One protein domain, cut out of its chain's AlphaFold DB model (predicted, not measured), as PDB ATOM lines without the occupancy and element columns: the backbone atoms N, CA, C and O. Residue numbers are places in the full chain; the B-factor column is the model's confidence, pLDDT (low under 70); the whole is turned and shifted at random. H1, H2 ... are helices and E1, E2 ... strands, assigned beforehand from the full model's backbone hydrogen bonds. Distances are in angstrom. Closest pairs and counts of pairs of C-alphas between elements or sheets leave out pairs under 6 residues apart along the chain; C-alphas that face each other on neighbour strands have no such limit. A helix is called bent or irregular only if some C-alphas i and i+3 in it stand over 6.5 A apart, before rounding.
ATOM      1  N   ILE A   3     -33.468  13.957 -23.294       95.56
ATOM      2  CA  ILE A   3     -32.999  12.575 -23.360       95.56
ATOM      3  C   ILE A   3     -32.214  12.340 -24.647       95.56
ATOM      4  O   ILE A   3     -32.500  12.956 -25.673       95.56
ATOM      5  N   VAL A   4     -31.247  11.432 -24.589       96.94
ATOM      6  CA  VAL A   4     -30.396  11.041 -25.715       96.94
ATOM      7  C   VAL A   4     -30.779   9.621 -26.140       96.94
ATOM      8  O   VAL A   4     -30.748   8.721 -25.290       96.94
ATOM      9  N   PRO A   5     -31.179   9.395 -27.405       96.19
ATOM     10  CA  PRO A   5     -31.463   8.065 -27.919       96.19
ATOM     11  C   PRO A   5     -30.191   7.228 -28.058       96.19
ATOM     12  O   PRO A   5     -29.166   7.697 -28.537       96.19
ATOM     13  N   ASP A   6     -30.288   5.937 -27.749       94.50
ATOM     14  CA  ASP A   6     -29.150   5.006 -27.827       94.50
ATOM     15  C   ASP A   6     -28.709   4.711 -29.278       94.50
ATOM     16  O   ASP A   6     -27.659   4.127 -29.520       94.50
ATOM     17  N   TRP A   7     -29.517   5.109 -30.269       93.38
ATOM     18  CA  TRP A   7     -29.220   4.959 -31.701       93.38
ATOM     19  C   TRP A   7     -28.691   6.231 -32.378       93.38
ATOM     20  O   TRP A   7     -28.280   6.157 -33.533       93.38
ATOM     21  N   ASP A   8     -28.715   7.380 -31.701       93.94
ATOM     22  CA  ASP A   8     -28.147   8.636 -32.194       93.94
ATOM     23  C   ASP A   8     -27.662   9.481 -31.010       93.94
ATOM     24  O   ASP A   8     -28.394  10.281 -30.435       93.94
ATOM     25  N   LEU A   9     -26.391   9.299 -30.656       90.12
ATOM     26  CA  LEU A   9     -25.765   9.994 -29.531       90.12
ATOM     27  C   LEU A   9     -25.464  11.474 -29.818       90.12
ATOM     28  O   LEU A   9     -24.938  12.166 -28.947       90.12
ATOM     29  N   THR A  10     -25.744  11.957 -31.033       91.19
ATOM     30  CA  THR A  10     -25.470  13.342 -31.443       91.19
ATOM     31  C   THR A  10     -26.681  14.256 -31.302       91.19
ATOM     32  O   THR A  10     -26.527  15.477 -31.352       91.19
ATOM     33  N   SER A  11     -27.873  13.692 -31.090       91.75
ATOM     34  CA  SER A  11     -29.111  14.445 -30.918       91.75
ATOM     35  C   SER A  11     -29.749  14.193 -29.554       91.75
ATOM     36  O   SER A  11     -29.549  13.161 -28.915       91.75
ATOM     37  N   SER A  12     -30.535  15.162 -29.085       94.00
ATOM     38  CA  SER A  12     -31.373  15.000 -27.901       94.00
ATOM     39  C   SER A  12     -32.807  15.436 -28.168       94.00
ATOM     40  O   SER A  12     -33.086  16.274 -29.026       94.00
ATOM     41  N   THR A  13     -33.744  14.818 -27.452       93.00
ATOM     42  CA  THR A  13     -35.181  15.101 -27.547       93.00
ATOM     43  C   THR A  13     -35.682  15.681 -26.233       93.00
ATOM     44  O   THR A  13     -35.436  15.119 -25.164       93.00
ATOM     45  N   THR A  14     -36.417  16.791 -26.315       92.88
ATOM     46  CA  THR A  14     -37.078  17.415 -25.164       92.88
ATOM     47  C   THR A  14     -38.433  16.753 -24.906       92.88
ATOM     48  O   THR A  14     -39.309  16.741 -25.772       92.88
ATOM     49  N   LEU A  15     -38.610  16.221 -23.697       91.56
ATOM     50  CA  LEU A  15     -39.846  15.613 -23.200       91.56
ATOM     51  C   LEU A  15     -40.247  16.208 -21.849       91.56
ATOM     52  O   LEU A  15     -39.403  16.707 -21.093       91.56
ATOM     53  N   TYR A  16     -41.537  16.123 -21.532       89.69
ATOM     54  CA  TYR A  16     -42.036  16.507 -20.218       89.69
ATOM     55  C   TYR A  16     -41.556  15.523 -19.141       89.69
ATOM     56  O   TYR A  16     -41.442  14.314 -19.370       89.69
ATOM     57  N   TYR A  17     -41.236  16.061 -17.965       89.12
ATOM     58  CA  TYR A  17     -40.740  15.310 -16.819       89.12
ATOM     59  C   TYR A  17     -41.168  16.000 -15.527       89.12
ATOM     60  O   TYR A  17     -40.820  17.159 -15.306       89.12
ATOM     61  N   ASN A  18     -41.869  15.264 -14.669       86.62
ATOM     62  CA  ASN A  18     -42.340  15.726 -13.366       86.62
ATOM     63  C   ASN A  18     -42.039  14.673 -12.289       86.62
ATOM     64  O   ASN A  18     -42.935  14.046 -11.737       86.62
ATOM     65  N   GLY A  19     -40.746  14.414 -12.063       84.88
ATOM     66  CA  GLY A  19     -40.300  13.452 -11.049       84.88
ATOM     67  C   GLY A  19     -40.440  11.980 -11.452       84.88
ATOM     68  O   GLY A  19     -40.693  11.133 -10.599       84.88
ATOM     69  N   GLY A  20     -40.290  11.663 -12.740       87.00
ATOM     70  CA  GLY A  20     -40.338  10.286 -13.225       87.00
ATOM     71  C   GLY A  20     -39.122   9.432 -12.836       87.00
ATOM     72  O   GLY A  20     -38.115   9.918 -12.323       87.00
ATOM     73  N   ALA A  21     -39.219   8.124 -13.070       93.75
ATOM     74  CA  ALA A  21     -38.192   7.168 -12.662       93.75
ATOM     75  C   ALA A  21     -36.980   7.128 -13.615       93.75
ATOM     76  O   ALA A  21     -37.010   7.625 -14.743       93.75
ATOM     77  N   TYR A  22     -35.918   6.455 -13.182       96.56
ATOM     78  CA  TYR A  22     -34.926   5.864 -14.079       96.56
ATOM     79  C   TYR A  22     -34.936   4.346 -13.894       96.56
ATOM     80  O   TYR A  22     -35.351   3.841 -12.849       96.56
ATOM     81  N   PHE A  23     -34.469   3.618 -14.902       96.31
ATOM     82  CA  PHE A  23     -34.429   2.159 -14.863       96.31
ATOM     83  C   PHE A  23     -33.011   1.681 -14.568       96.31
ATOM     84  O   PHE A  23     -32.085   1.917 -15.346       96.31
ATOM     85  N   GLN A  24     -32.841   1.006 -13.434       95.00
ATOM     86  CA  GLN A  24     -31.593   0.346 -13.079       95.00
ATOM     87  C   GLN A  24     -31.636  -1.100 -13.570       95.00
ATOM     88  O   GLN A  24     -32.482  -1.879 -13.136       95.00
ATOM     89  N   LEU A  25     -30.728  -1.449 -14.480       92.75
ATOM     90  CA  LEU A  25     -30.623  -2.805 -15.011       92.75
ATOM     91  C   LEU A  25     -29.586  -3.605 -14.225       92.75
ATOM     92  O   LEU A  25     -28.552  -3.070 -13.820       92.75
ATOM     93  N   SER A  26     -29.860  -4.893 -14.021       90.19
ATOM     94  CA  SER A  26     -28.854  -5.818 -13.497       90.19
ATOM     95  C   SER A  26     -27.827  -6.146 -14.583       90.19
ATOM     96  O   SER A  26     -28.169  -6.161 -15.764       90.19
ATOM     97  N   SER A  27     -26.592  -6.480 -14.202       85.62
ATOM     98  CA  SER A  27     -25.546  -6.884 -15.155       85.62
ATOM     99  C   SER A  27     -25.909  -8.116 -15.990       85.62
ATOM    100  O   SER A  27     -25.330  -8.320 -17.049       85.62
ATOM    101  N   ASN A  28     -26.853  -8.929 -15.512       89.88
ATOM    102  CA  ASN A  28     -27.241 -10.196 -16.126       89.88
ATOM    103  C   ASN A  28     -28.589 -10.090 -16.866       89.88
ATOM    104  O   ASN A  28     -29.161 -11.109 -17.246       89.88
ATOM    105  N   ASP A  29     -29.138  -8.880 -17.022       90.00
ATOM    106  CA  ASP A  29     -30.397  -8.674 -17.734       90.00
ATOM    107  C   ASP A  29     -30.159  -8.591 -19.245       90.00
ATOM    108  O   ASP A  29     -29.822  -7.542 -19.792       90.00
ATOM    109  N   GLU A  30     -30.368  -9.714 -19.926       90.00
ATOM    110  CA  GLU A  30     -30.324  -9.804 -21.390       90.00
ATOM    111  C   GLU A  30     -31.686  -9.520 -22.046       90.00
ATOM    112  O   GLU A  30     -31.809  -9.459 -23.271       90.00
ATOM    113  N   SER A  31     -32.742  -9.374 -21.242       93.62
ATOM    114  CA  SER A  31     -34.118  -9.213 -21.717       93.62
ATOM    115  C   SER A  31     -34.506  -7.757 -21.965       93.62
ATOM    116  O   SER A  31     -35.498  -7.498 -22.658       93.62
ATOM    117  N   THR A  32     -33.717  -6.822 -21.434       96.44
ATOM    118  CA  THR A  32     -33.975  -5.386 -21.489       96.44
ATOM    119  C   THR A  32     -32.949  -4.660 -22.346       96.44
ATOM    120  O   THR A  32     -31.742  -4.787 -22.165       96.44
ATOM    121  N   ARG A  33     -33.435  -3.815 -23.254       95.88
ATOM    122  CA  ARG A  33     -32.618  -2.900 -24.052       95.88
ATOM    123  C   ARG A  33     -32.874  -1.461 -23.632       95.88
ATOM    124  O   ARG A  33     -34.022  -1.025 -23.581       95.88
ATOM    125  N   ILE A  34     -31.809  -0.701 -23.405       96.56
ATOM    126  CA  ILE A  34     -31.903   0.746 -23.185       96.56
ATOM    127  C   ILE A  34     -32.169   1.424 -24.528       96.56
ATOM    128  O   ILE A  34     -31.528   1.116 -25.528       96.56
ATOM    129  N   LEU A  35     -33.160   2.311 -24.558       97.19
ATOM    130  CA  LEU A  35     -33.540   3.061 -25.754       97.19
ATOM    131  C   LEU A  35     -33.175   4.538 -25.653       97.19
ATOM    132  O   LEU A  35     -32.872   5.150 -26.672       97.19
ATOM    133  N   ALA A  36     -33.190   5.109 -24.449       97.25
ATOM    134  CA  ALA A  36     -32.736   6.472 -24.225       97.25
ATOM    135  C   ALA A  36     -32.249   6.687 -22.791       97.25
ATOM    136  O   ALA A  36     -32.673   5.997 -21.858       97.25
ATOM    137  N   ARG A  37     -31.381   7.684 -22.620       97.44
ATOM    138  CA  ARG A  37     -30.769   8.086 -21.345       97.44
ATOM    139  C   ARG A  37     -31.028   9.557 -21.071       97.44
ATOM    140  O   ARG A  37     -31.231  10.326 -22.006       97.44
ATOM    141  N   TYR A  38     -31.017   9.957 -19.807       96.69
ATOM    142  CA  TYR A  38     -31.094  11.375 -19.456       96.69
ATOM    143  C   TYR A  38     -29.806  12.085 -19.891       96.69
ATOM    144  O   TYR A  38     -28.714  11.630 -19.561       96.69
ATOM    145  N   GLU A  39     -29.915  13.203 -20.618       95.44
ATOM    146  CA  GLU A  39     -28.746  13.900 -21.192       95.44
ATOM    147  C   GLU A  39     -27.732  14.312 -20.109       95.44
ATOM    148  O   GLU A  39     -26.528  14.149 -20.273       95.44
ATOM    149  N   GLN A  40     -28.230  14.776 -18.962       93.19
ATOM    150  CA  GLN A  40     -27.408  15.217 -17.830       93.19
ATOM    151  C   GLN A  40     -26.979  14.073 -16.892       93.19
ATOM    152  O   GLN A  40     -26.214  14.302 -15.958       93.19
ATOM    153  N   GLN A  41     -27.491  12.855 -17.099       92.00
ATOM    154  CA  GLN A  41     -27.254  11.680 -16.250       92.00
ATOM    155  C   GLN A  41     -27.139  10.445 -17.149       92.00
ATOM    156  O   GLN A  41     -28.047   9.616 -17.217       92.00
ATOM    157  N   SER A  42     -26.043  10.363 -17.905       87.31
ATOM    158  CA  SER A  42     -25.854   9.359 -18.960       87.31
ATOM    159  C   SER A  42     -25.869   7.914 -18.443       87.31
ATOM    160  O   SER A  42     -26.236   6.989 -19.166       87.31
ATOM    161  N   ASP A  43     -25.555   7.694 -17.171       90.88
ATOM    162  CA  ASP A  43     -25.677   6.402 -16.497       90.88
ATOM    163  C   ASP A  43     -27.141   5.968 -16.296       90.88
ATOM    164  O   ASP A  43     -27.434   4.770 -16.256       90.88
ATOM    165  N   ARG A  44     -28.085   6.914 -16.261       95.50
ATOM    166  CA  ARG A  44     -29.500   6.667 -15.967       95.50
ATOM    167  C   ARG A  44     -30.325   6.450 -17.233       95.50
ATOM    168  O   ARG A  44     -30.555   7.364 -18.027       95.50
ATOM    169  N   ALA A  45     -30.828   5.226 -17.393       97.12
ATOM    170  CA  ALA A  45     -31.760   4.888 -18.462       97.12
ATOM    171  C   ALA A  45     -33.124   5.555 -18.220       97.12
ATOM    172  O   ALA A  45     -33.756   5.340 -17.184       97.12
ATOM    173  N   ALA A  46     -33.573   6.344 -19.192       97.44
ATOM    174  CA  ALA A  46     -34.857   7.037 -19.172       97.44
ATOM    175  C   ALA A  46     -35.964   6.214 -19.841       97.44
ATOM    176  O   ALA A  46     -37.119   6.288 -19.433       97.44
ATOM    177  N   ILE A  47     -35.621   5.436 -20.875       97.56
ATOM    178  CA  ILE A  47     -36.566   4.601 -21.624       97.56
ATOM    179  C   ILE A  47     -35.920   3.248 -21.902       97.56
ATOM    180  O   ILE A  47     -34.783   3.189 -22.383       97.56
ATOM    181  N   VAL A  48     -36.652   2.168 -21.634       97.62
ATOM    182  CA  VAL A  48     -36.205   0.789 -21.868       97.62
ATOM    183  C   VAL A  48     -37.269  -0.033 -22.594       97.62
ATOM    184  O   VAL A  48     -38.468   0.206 -22.458       97.62
ATOM    185  N   LEU A  49     -36.824  -1.020 -23.366       97.50
ATOM    186  CA  LEU A  49     -37.658  -2.009 -24.040       97.50
ATOM    187  C   LEU A  49     -37.365  -3.385 -23.451       97.50
ATOM    188  O   LEU A  49     -36.247  -3.878 -23.568       97.50
ATOM    189  N   VAL A  50     -38.373  -4.004 -22.852       96.56
ATOM    190  CA  VAL A  50     -38.255  -5.281 -22.138       96.56
ATOM    191  C   VAL A  50     -38.979  -6.367 -22.918       96.56
ATOM    192  O   VAL A  50     -40.112  -6.170 -23.363       96.56
ATOM    193  N   LYS A  51     -38.365  -7.539 -23.074       95.12
ATOM    194  CA  LYS A  51     -39.053  -8.731 -23.581       95.12
ATOM    195  C   LYS A  51     -39.907  -9.346 -22.470       95.12
ATOM    196  O   LYS A  51     -39.383  -9.758 -21.443       95.12
ATOM    197  N   VAL A  52     -41.216  -9.469 -22.697       93.00
ATOM    198  CA  VAL A  52     -42.160 -10.039 -21.721       93.00
ATOM    199  C   VAL A  52     -42.927 -11.185 -22.374       93.00
ATOM    200  O   VAL A  52     -43.814 -10.975 -23.205       93.00
ATOM    201  N   GLY A  53     -42.562 -12.423 -22.032       92.81
ATOM    202  CA  GLY A  53     -43.112 -13.622 -22.665       92.81
ATOM    203  C   GLY A  53     -42.891 -13.620 -24.183       92.81
ATOM    204  O   GLY A  53     -41.752 -13.609 -24.655       92.81
ATOM    205  N   LYS A  54     -43.989 -13.628 -24.950       92.38
ATOM    206  CA  LYS A  54     -43.971 -13.533 -26.424       92.38
ATOM    207  C   LYS A  54     -44.029 -12.090 -26.949       92.38
ATOM    208  O   LYS A  54     -43.945 -11.894 -28.156       92.38
ATOM    209  N   GLY A  55     -44.203 -11.107 -26.068       93.38
ATOM    210  CA  GLY A  55     -44.351  -9.697 -26.416       93.38
ATOM    211  C   GLY A  55     -43.171  -8.837 -25.967       93.38
ATOM    212  O   GLY A  55     -42.123  -9.328 -25.536       93.38
ATOM    213  N   LYS A  56     -43.371  -7.522 -26.068       95.75
ATOM    214  CA  LYS A  56     -42.442  -6.493 -25.600       95.75
ATOM    215  C   LYS A  56     -43.205  -5.436 -24.806       95.75
ATOM    216  O   LYS A  56     -44.349  -5.138 -25.137       95.75
ATOM    217  N   ALA A  57     -42.557  -4.852 -23.808       95.56
ATOM    218  CA  ALA A  57     -43.053  -3.715 -23.047       95.56
ATOM    219  C   ALA A  57     -42.085  -2.537 -23.193       95.56
ATOM    220  O   ALA A  57     -40.876  -2.706 -23.032       95.56
ATOM    221  N   LEU A  58     -42.612  -1.354 -23.498       96.62
ATOM    222  CA  LEU A  58     -41.860  -0.102 -23.491       96.62
ATOM    223  C   LEU A  58     -42.118   0.598 -22.158       96.62
ATOM    224  O   LEU A  58     -43.261   0.933 -21.858       96.62
ATOM    225  N   LEU A  59     -41.070   0.813 -21.369       95.94
ATOM    226  CA  LEU A  59     -41.151   1.537 -20.103       95.94
ATOM    227  C   LEU A  59     -40.466   2.893 -20.261       95.94
ATOM    228  O   LEU A  59     -39.373   2.975 -20.822       95.94
ATOM    229  N   SER A  60     -41.107   3.948 -19.764       95.69
ATOM    230  CA  SER A  60     -40.627   5.324 -19.878       95.69
ATOM    231  C   SER A  60     -40.701   6.032 -18.531       95.69
ATOM    232  O   SER A  60     -41.733   5.992 -17.867       95.69
ATOM    233  N   GLY A  61     -39.609   6.688 -18.142       95.38
ATOM    234  CA  GLY A  61     -39.553   7.611 -17.006       95.38
ATOM    235  C   GLY A  61     -39.929   9.047 -17.381       95.38
ATOM    236  O   GLY A  61     -40.053   9.905 -16.517       95.38
ATOM    237  N   VAL A  62     -40.119   9.319 -18.670       93.69
ATOM    238  CA  VAL A  62     -40.537  10.615 -19.220       93.69
ATOM    239  C   VAL A  62     -41.915  10.492 -19.857       93.69
ATOM    240  O   VAL A  62     -42.314   9.413 -20.301       93.69
ATOM    241  N   HIS A  63     -42.653  11.594 -19.915       89.94
ATOM    242  CA  HIS A  63     -44.012  11.588 -20.443       89.94
ATOM    243  C   HIS A  63     -44.018  11.856 -21.950       89.94
ATOM    244  O   HIS A  63     -43.391  12.802 -22.440       89.94
ATOM    245  N   PHE A  64     -44.762  11.030 -22.686       86.69
ATOM    246  CA  PHE A  64     -45.069  11.273 -24.092       86.69
ATOM    247  C   PHE A  64     -46.326  12.135 -24.174       86.69
ATOM    248  O   PHE A  64     -47.433  11.622 -24.305       86.69
ATOM    249  N   GLU A  65     -46.158  13.452 -24.074       82.44
ATOM    250  CA  GLU A  65     -47.294  14.366 -24.196       82.44
ATOM    251  C   GLU A  65     -47.770  14.421 -25.653       82.44
ATOM    252  O   GLU A  65     -47.056  14.910 -26.540       82.44
ATOM    253  N   PHE A  66     -48.963  13.877 -25.902       72.81
ATOM    254  CA  PHE A  66     -49.615  13.918 -27.213       72.81
ATOM    255  C   PHE A  66     -50.105  15.332 -27.540       72.81
ATOM    256  O   PHE A  66     -49.888  15.801 -28.655       72.81
ATOM    257  N   ASP A  67     -50.701  16.006 -26.557       81.31
ATOM    258  CA  ASP A  67     -51.159  17.388 -26.657       81.31
ATOM    259  C   ASP A  67     -50.799  18.157 -25.372       81.31
ATOM    260  O   ASP A  67     -51.467  17.993 -24.346       81.31
ATOM    261  N   PRO A  68     -49.751  18.999 -25.413       80.62
ATOM    262  CA  PRO A  68     -49.359  19.832 -24.282       80.62
ATOM    263  C   PRO A  68     -50.456  20.794 -23.805       80.62
ATOM    264  O   PRO A  68     -50.454  21.162 -22.638       80.62
ATOM    265  N   GLU A  69     -51.374  21.225 -24.675       81.12
ATOM    266  CA  GLU A  69     -52.421  22.189 -24.305       81.12
ATOM    267  C   GLU A  69     -53.467  21.551 -23.395       81.12
ATOM    268  O   GLU A  69     -53.841  22.125 -22.376       81.12
ATOM    269  N   SER A  70     -53.881  20.331 -23.733       78.12
ATOM    270  CA  SER A  70     -54.818  19.549 -22.925       78.12
ATOM    271  C   SER A  70     -54.229  19.116 -21.578       78.12
ATOM    272  O   SER A  70     -54.981  18.883 -20.635       78.12
ATOM    273  N   ALA A  71     -52.900  18.996 -21.476       71.56
ATOM    274  CA  ALA A  71     -52.216  18.608 -20.242       71.56
ATOM    275  C   ALA A  71     -52.125  19.751 -19.211       71.56
ATOM    276  O   ALA A  71     -52.046  19.478 -18.015       71.56
ATOM    277  N   PHE A  72     -52.163  21.013 -19.660       75.56
ATOM    278  CA  PHE A  72     -52.061  22.208 -18.810       75.56
ATOM    279  C   PHE A  72     -53.156  23.237 -19.146       75.56
ATOM    280  O   PHE A  72     -52.842  24.341 -19.608       75.56
ATOM    281  N   PRO A  73     -54.445  22.899 -18.957       67.19
ATOM    282  CA  PRO A  73     -55.531  23.821 -19.259       67.19
ATOM    283  C   PRO A  73     -55.502  25.012 -18.292       67.19
ATOM    284  O   PRO A  73     -55.484  24.845 -17.077       67.19
ATOM    285  N   ASP A  74     -55.510  26.225 -18.845       69.12
ATOM    286  CA  ASP A  74     -55.777  27.485 -18.135       69.12
ATOM    287  C   ASP A  74     -54.821  27.897 -16.996       69.12
ATOM    288  O   ASP A  74     -55.086  28.878 -16.301       69.12
ATOM    289  N   GLU A  75     -53.658  27.258 -16.854       71.50
ATOM    290  CA  GLU A  75     -52.628  27.676 -15.894       71.50
ATOM    291  C   GLU A  75     -51.638  28.670 -16.539       71.50
ATOM    292  O   GLU A  75     -50.873  28.296 -17.437       71.50
ATOM    293  N   PRO A  76     -51.581  29.948 -16.101       73.38
ATOM    294  CA  PRO A  76     -50.611  30.918 -16.624       73.38
ATOM    295  C   PRO A  76     -49.162  30.435 -16.483       73.38
ATOM    296  O   PRO A  76     -48.325  30.719 -17.340       73.38
ATOM    297  N   GLU A  77     -48.900  29.673 -15.421       75.31
ATOM    298  CA  GLU A  77     -47.615  29.067 -15.069       75.31
ATOM    299  C   GLU A  77     -47.222  27.926 -16.022       75.31
ATOM    300  O   GLU A  77     -46.034  27.699 -16.248       75.31
ATOM    301  N   GLY A  78     -48.199  27.267 -16.658       77.81
ATOM    302  CA  GLY A  78     -47.983  26.208 -17.645       77.81
ATOM    303  C   GLY A  78     -47.623  26.721 -19.044       77.81
ATOM    304  O   GLY A  78     -47.035  25.985 -19.838       77.81
ATOM    305  N   LYS A  79     -47.900  27.993 -19.368       83.12
ATOM    306  CA  LYS A  79     -47.669  28.554 -20.717       83.12
ATOM    307  C   LYS A  79     -46.222  28.432 -21.216       83.12
ATOM    308  O   LYS A  79     -46.049  28.067 -22.380       83.12
ATOM    309  N   PRO A  80     -45.176  28.714 -20.413       87.38
ATOM    310  CA  PRO A  80     -43.795  28.524 -20.854       87.38
ATOM    311  C   PRO A  80     -43.497  27.066 -21.222       87.38
ATOM    312  O   PRO A  80     -42.894  26.813 -22.262       87.38
ATOM    313  N   LEU A  81     -43.986  26.117 -20.418       85.38
ATOM    314  CA  LEU A  81     -43.814  24.687 -20.658       85.38
ATOM    315  C   LEU A  81     -44.552  24.234 -21.924       85.38
ATOM    316  O   LEU A  81     -43.973  23.544 -22.759       85.38
ATOM    317  N   VAL A  82     -45.806  24.660 -22.103       87.69
ATOM    318  CA  VAL A  82     -46.583  24.385 -23.322       87.69
ATOM    319  C   VAL A  82     -45.852  24.922 -24.552       87.69
ATOM    320  O   VAL A  82     -45.731  24.215 -25.551       87.69
ATOM    321  N   ASN A  83     -45.310  26.140 -24.482       89.00
ATOM    322  CA  ASN A  83     -44.554  26.731 -25.584       89.00
ATOM    323  C   ASN A  83     -43.285  25.932 -25.910       89.00
ATOM    324  O   ASN A  83     -43.027  25.671 -27.084       89.00
ATOM    325  N   GLU A  84     -42.522  25.507 -24.901       89.69
ATOM    326  CA  GLU A  84     -41.339  24.658 -25.097       89.69
ATOM    327  C   GLU A  84     -41.720  23.319 -25.748       89.69
ATOM    328  O   GLU A  84     -41.119  22.898 -26.739       89.69
ATOM    329  N   LEU A  85     -42.780  22.670 -25.261       87.25
ATOM    330  CA  LEU A  85     -43.257  21.409 -25.827       87.25
ATOM    331  C   LEU A  85     -43.771  21.574 -27.265       87.25
ATOM    332  O   LEU A  85     -43.531  20.689 -28.089       87.25
ATOM    333  N   ARG A  86     -44.416  22.697 -27.608       87.94
ATOM    334  CA  ARG A  86     -44.823  23.001 -28.993       87.94
ATOM    335  C   ARG A  86     -43.623  23.217 -29.910       87.94
ATOM    336  O   ARG A  86     -43.607  22.684 -31.016       87.94
ATOM    337  N   GLN A  87     -42.605  23.951 -29.459       91.00
ATOM    338  CA  GLN A  87     -41.384  24.193 -30.244       91.00
ATOM    339  C   GLN A  87     -40.667  22.892 -30.626       91.00
ATOM    340  O   GLN A  87     -40.029  22.814 -31.676       91.00
ATOM    341  N   HIS A  88     -40.805  21.853 -29.802       89.56
ATOM    342  CA  HIS A  88     -40.191  20.547 -30.023       89.56
ATOM    343  C   HIS A  88     -41.167  19.463 -30.509       89.56
ATOM    344  O   HIS A  88     -40.789  18.292 -30.550       89.56
ATOM    345  N   ASP A  89     -42.395  19.811 -30.910       89.75
ATOM    346  CA  ASP A  89     -43.446  18.830 -31.215       89.75
ATOM    347  C   ASP A  89     -43.077  17.879 -32.362       89.75
ATOM    348  O   ASP A  89     -43.170  16.659 -32.219       89.75
ATOM    349  N   GLN A  90     -42.563  18.414 -33.474       90.25
ATOM    350  CA  GLN A  90     -42.163  17.601 -34.626       90.25
ATOM    351  C   GLN A  90     -41.067  16.586 -34.261       90.25
ATOM    352  O   GLN A  90     -41.159  15.414 -34.629       90.25
ATOM    353  N   HIS A  91     -40.056  17.020 -33.504       90.38
ATOM    354  CA  HIS A  91     -38.987  16.141 -33.031       90.38
ATOM    355  C   HIS A  91     -39.518  15.098 -32.039       90.38
ATOM    356  O   HIS A  91     -39.202  13.916 -32.174       90.38
ATOM    357  N   ARG A  92     -40.385  15.498 -31.098       90.94
ATOM    358  CA  ARG A  92     -41.032  14.584 -30.143       90.94
ATOM    359  C   ARG A  92     -41.854  13.515 -30.862       90.94
ATOM    360  O   ARG A  92     -41.732  12.336 -30.535       90.94
ATOM    361  N   ARG A  93     -42.647  13.894 -31.866       91.75
ATOM    362  CA  ARG A  93     -43.442  12.960 -32.679       91.75
ATOM    363  C   ARG A  93     -42.567  11.975 -33.445       91.75
ATOM    364  O   ARG A  93     -42.835  10.779 -33.387       91.75
ATOM    365  N   ALA A  94     -41.518  12.453 -34.113       92.50
ATOM    366  CA  ALA A  94     -40.582  11.587 -34.830       92.50
ATOM    367  C   ALA A  94     -39.888  10.595 -33.880       92.50
ATOM    368  O   ALA A  94     -39.783   9.405 -34.181       92.50
ATOM    369  N   PHE A  95     -39.486  11.064 -32.698       93.88
ATOM    370  CA  PHE A  95     -38.903  10.225 -31.658       93.88
ATOM    371  C   PHE A  95     -39.877   9.140 -31.169       93.88
ATOM    372  O   PHE A  95     -39.522   7.963 -31.135       93.88
ATOM    373  N   VAL A  96     -41.128   9.502 -30.853       93.38
ATOM    374  CA  VAL A  96     -42.159   8.539 -30.424       93.38
ATOM    375  C   VAL A  96     -42.481   7.531 -31.532       93.38
ATOM    376  O   VAL A  96     -42.611   6.343 -31.249       93.38
ATOM    377  N   GLN A  97     -42.544   7.958 -32.794       93.81
ATOM    378  CA  GLN A  97     -42.707   7.042 -33.930       93.81
ATOM    379  C   GLN A  97     -41.565   6.024 -34.009       93.81
ATOM    380  O   GLN A  97     -41.807   4.844 -34.257       93.81
ATOM    381  N   GLU A  98     -40.324   6.444 -33.766       95.31
ATOM    382  CA  GLU A  98     -39.180   5.529 -33.758       95.31
ATOM    383  C   GLU A  98     -39.223   4.544 -32.578       95.31
ATOM    384  O   GLU A  98     -38.872   3.370 -32.736       95.31
ATOM    385  N   LEU A  99     -39.720   4.972 -31.411       95.31
ATOM    386  CA  LEU A  99     -39.988   4.069 -30.288       95.31
ATOM    387  C   LEU A  99     -41.053   3.024 -30.641       95.31
ATOM    388  O   LEU A  99     -40.849   1.836 -30.383       95.31
ATOM    389  N   LEU A 100     -42.158   3.437 -31.265       94.38
ATOM    390  CA  LEU A 100     -43.248   2.538 -31.658       94.38
ATOM    391  C   LEU A 100     -42.780   1.459 -32.647       94.38
ATOM    392  O   LEU A 100     -43.031   0.274 -32.410       94.38
ATOM    393  N   LYS A 101     -41.955   1.823 -33.636       94.94
ATOM    394  CA  LYS A 101     -41.327   0.858 -34.561       94.94
ATOM    395  C   LYS A 101     -40.504  -0.209 -33.845       94.94
ATOM    396  O   LYS A 101     -40.482  -1.368 -34.253       94.94
ATOM    397  N   ARG A 102     -39.822   0.150 -32.750       93.25
ATOM    398  CA  ARG A 102     -39.004  -0.793 -31.954       93.25
ATOM    399  C   ARG A 102     -39.857  -1.786 -31.172       93.25
ATOM    400  O   ARG A 102     -39.465  -2.951 -31.009       93.25
ATOM    401  N   VAL A 103     -41.021  -1.334 -30.714       92.38
ATOM    402  CA  VAL A 103     -42.037  -2.192 -30.093       92.38
ATOM    403  C   VAL A 103     -42.667  -3.112 -31.143       92.38
ATOM    404  O   VAL A 103     -42.854  -4.295 -30.861       92.38
ATOM    405  N   GLY A 104     -42.866  -2.619 -32.366       90.81
ATOM    406  CA  GLY A 104     -43.391  -3.375 -33.508       90.81
ATOM    407  C   GLY A 104     -44.668  -2.788 -34.113       90.81
ATOM    408  O   GLY A 104     -45.454  -3.552 -34.667       90.81
TER     409      GLY A 104
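What this domain is: This is residues 3 to 104 of the 105 residues of the protein "BPL_N domain-containing protein" of Spongospora subterranea (UniProt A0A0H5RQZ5). At one end of the model a four-stranded sheet is curled like part of a barrel, and at the other end sits a small helical head, H1 and H2; H3 runs back from the head to graze the sheet with its residues 95 to 103. A long stretch without a named element, residues 6 to 31, joins E1 to E2. The printed part has 102 residues, with four strands and then three helices in the order E1 E2 E3 E4 H1 H2 H3, and the class is mixed, helices and strands. The sheet, in the order E1 - E2 - E3 - E4, is antiparallel throughout. The whole is compact, with a radius of gyration of the C-alphas of 14.7 A, yet elongated in outline, spanning 47 by 28 by 24 A.

Where its parts are: Find C-alpha 3 at (-32.999, 12.575, -23.360), where E1 begins; it covers residues 3 to 5, 6.6 A. Look next at E2, residues 32 to 38, 17.1 A, and E3, residues 41 to 52, 26.9 A, which bends by 50 degrees at residue 47. E4 is residues 55 to 60, 16.8 A. H1 is residues 68 to 71, 5.1 A, and H2 is residues 76 to 87, 17.8 A. H2 is irregular, but only just: C-alphas 77 and 80 are 7.0 A apart. H3, residues 89 to 103, runs 21.1 A to C-alpha 103 at (-42.037, -2.192, -30.093).

How they stand to each other: Begin with the strongly twisted sheet, a meander, each strand the antiparallel neighbour of the one before. E1 and E2, E2 and E3, and E3 and E4 are hairpins. Between E1 and E2, N 4 and O 37 are 2.8 A apart, within hydrogen-bond range; between E2 and E3, N 33 and O 49 are 2.8 A apart; between E3 and E4, N 50 and O 57 are 2.8 A apart. E1 and E4 are the edge strands. H3 is on the sheet but only grazes it; its closest C-alphas to E4 are those of Val 103 and Lys 56, 6.2 A apart. H1 and H2 are not on the sheet. H2, with residues 82 to 86 alone, touches H1, the closest C-alphas being those of Pro 68 and Val 82, 5.4 A apart. H2 and H3 meet only through their link, and H1 and H3 are apart. In H3 every O i to N i+4 pair is within hydrogen-bond range, in H2 6 of 8 are, and H1 is too short for such a pair.

The domain as a whole: The two C-alphas farthest apart are those of Asn 28 and Asp 74, at 47.3 A. The printed part has no cut. The link from E1 to E2, 26 residues, is long. The mean pLDDT of the printed part is 90.3; look for values under 70 at residues 73 to 74.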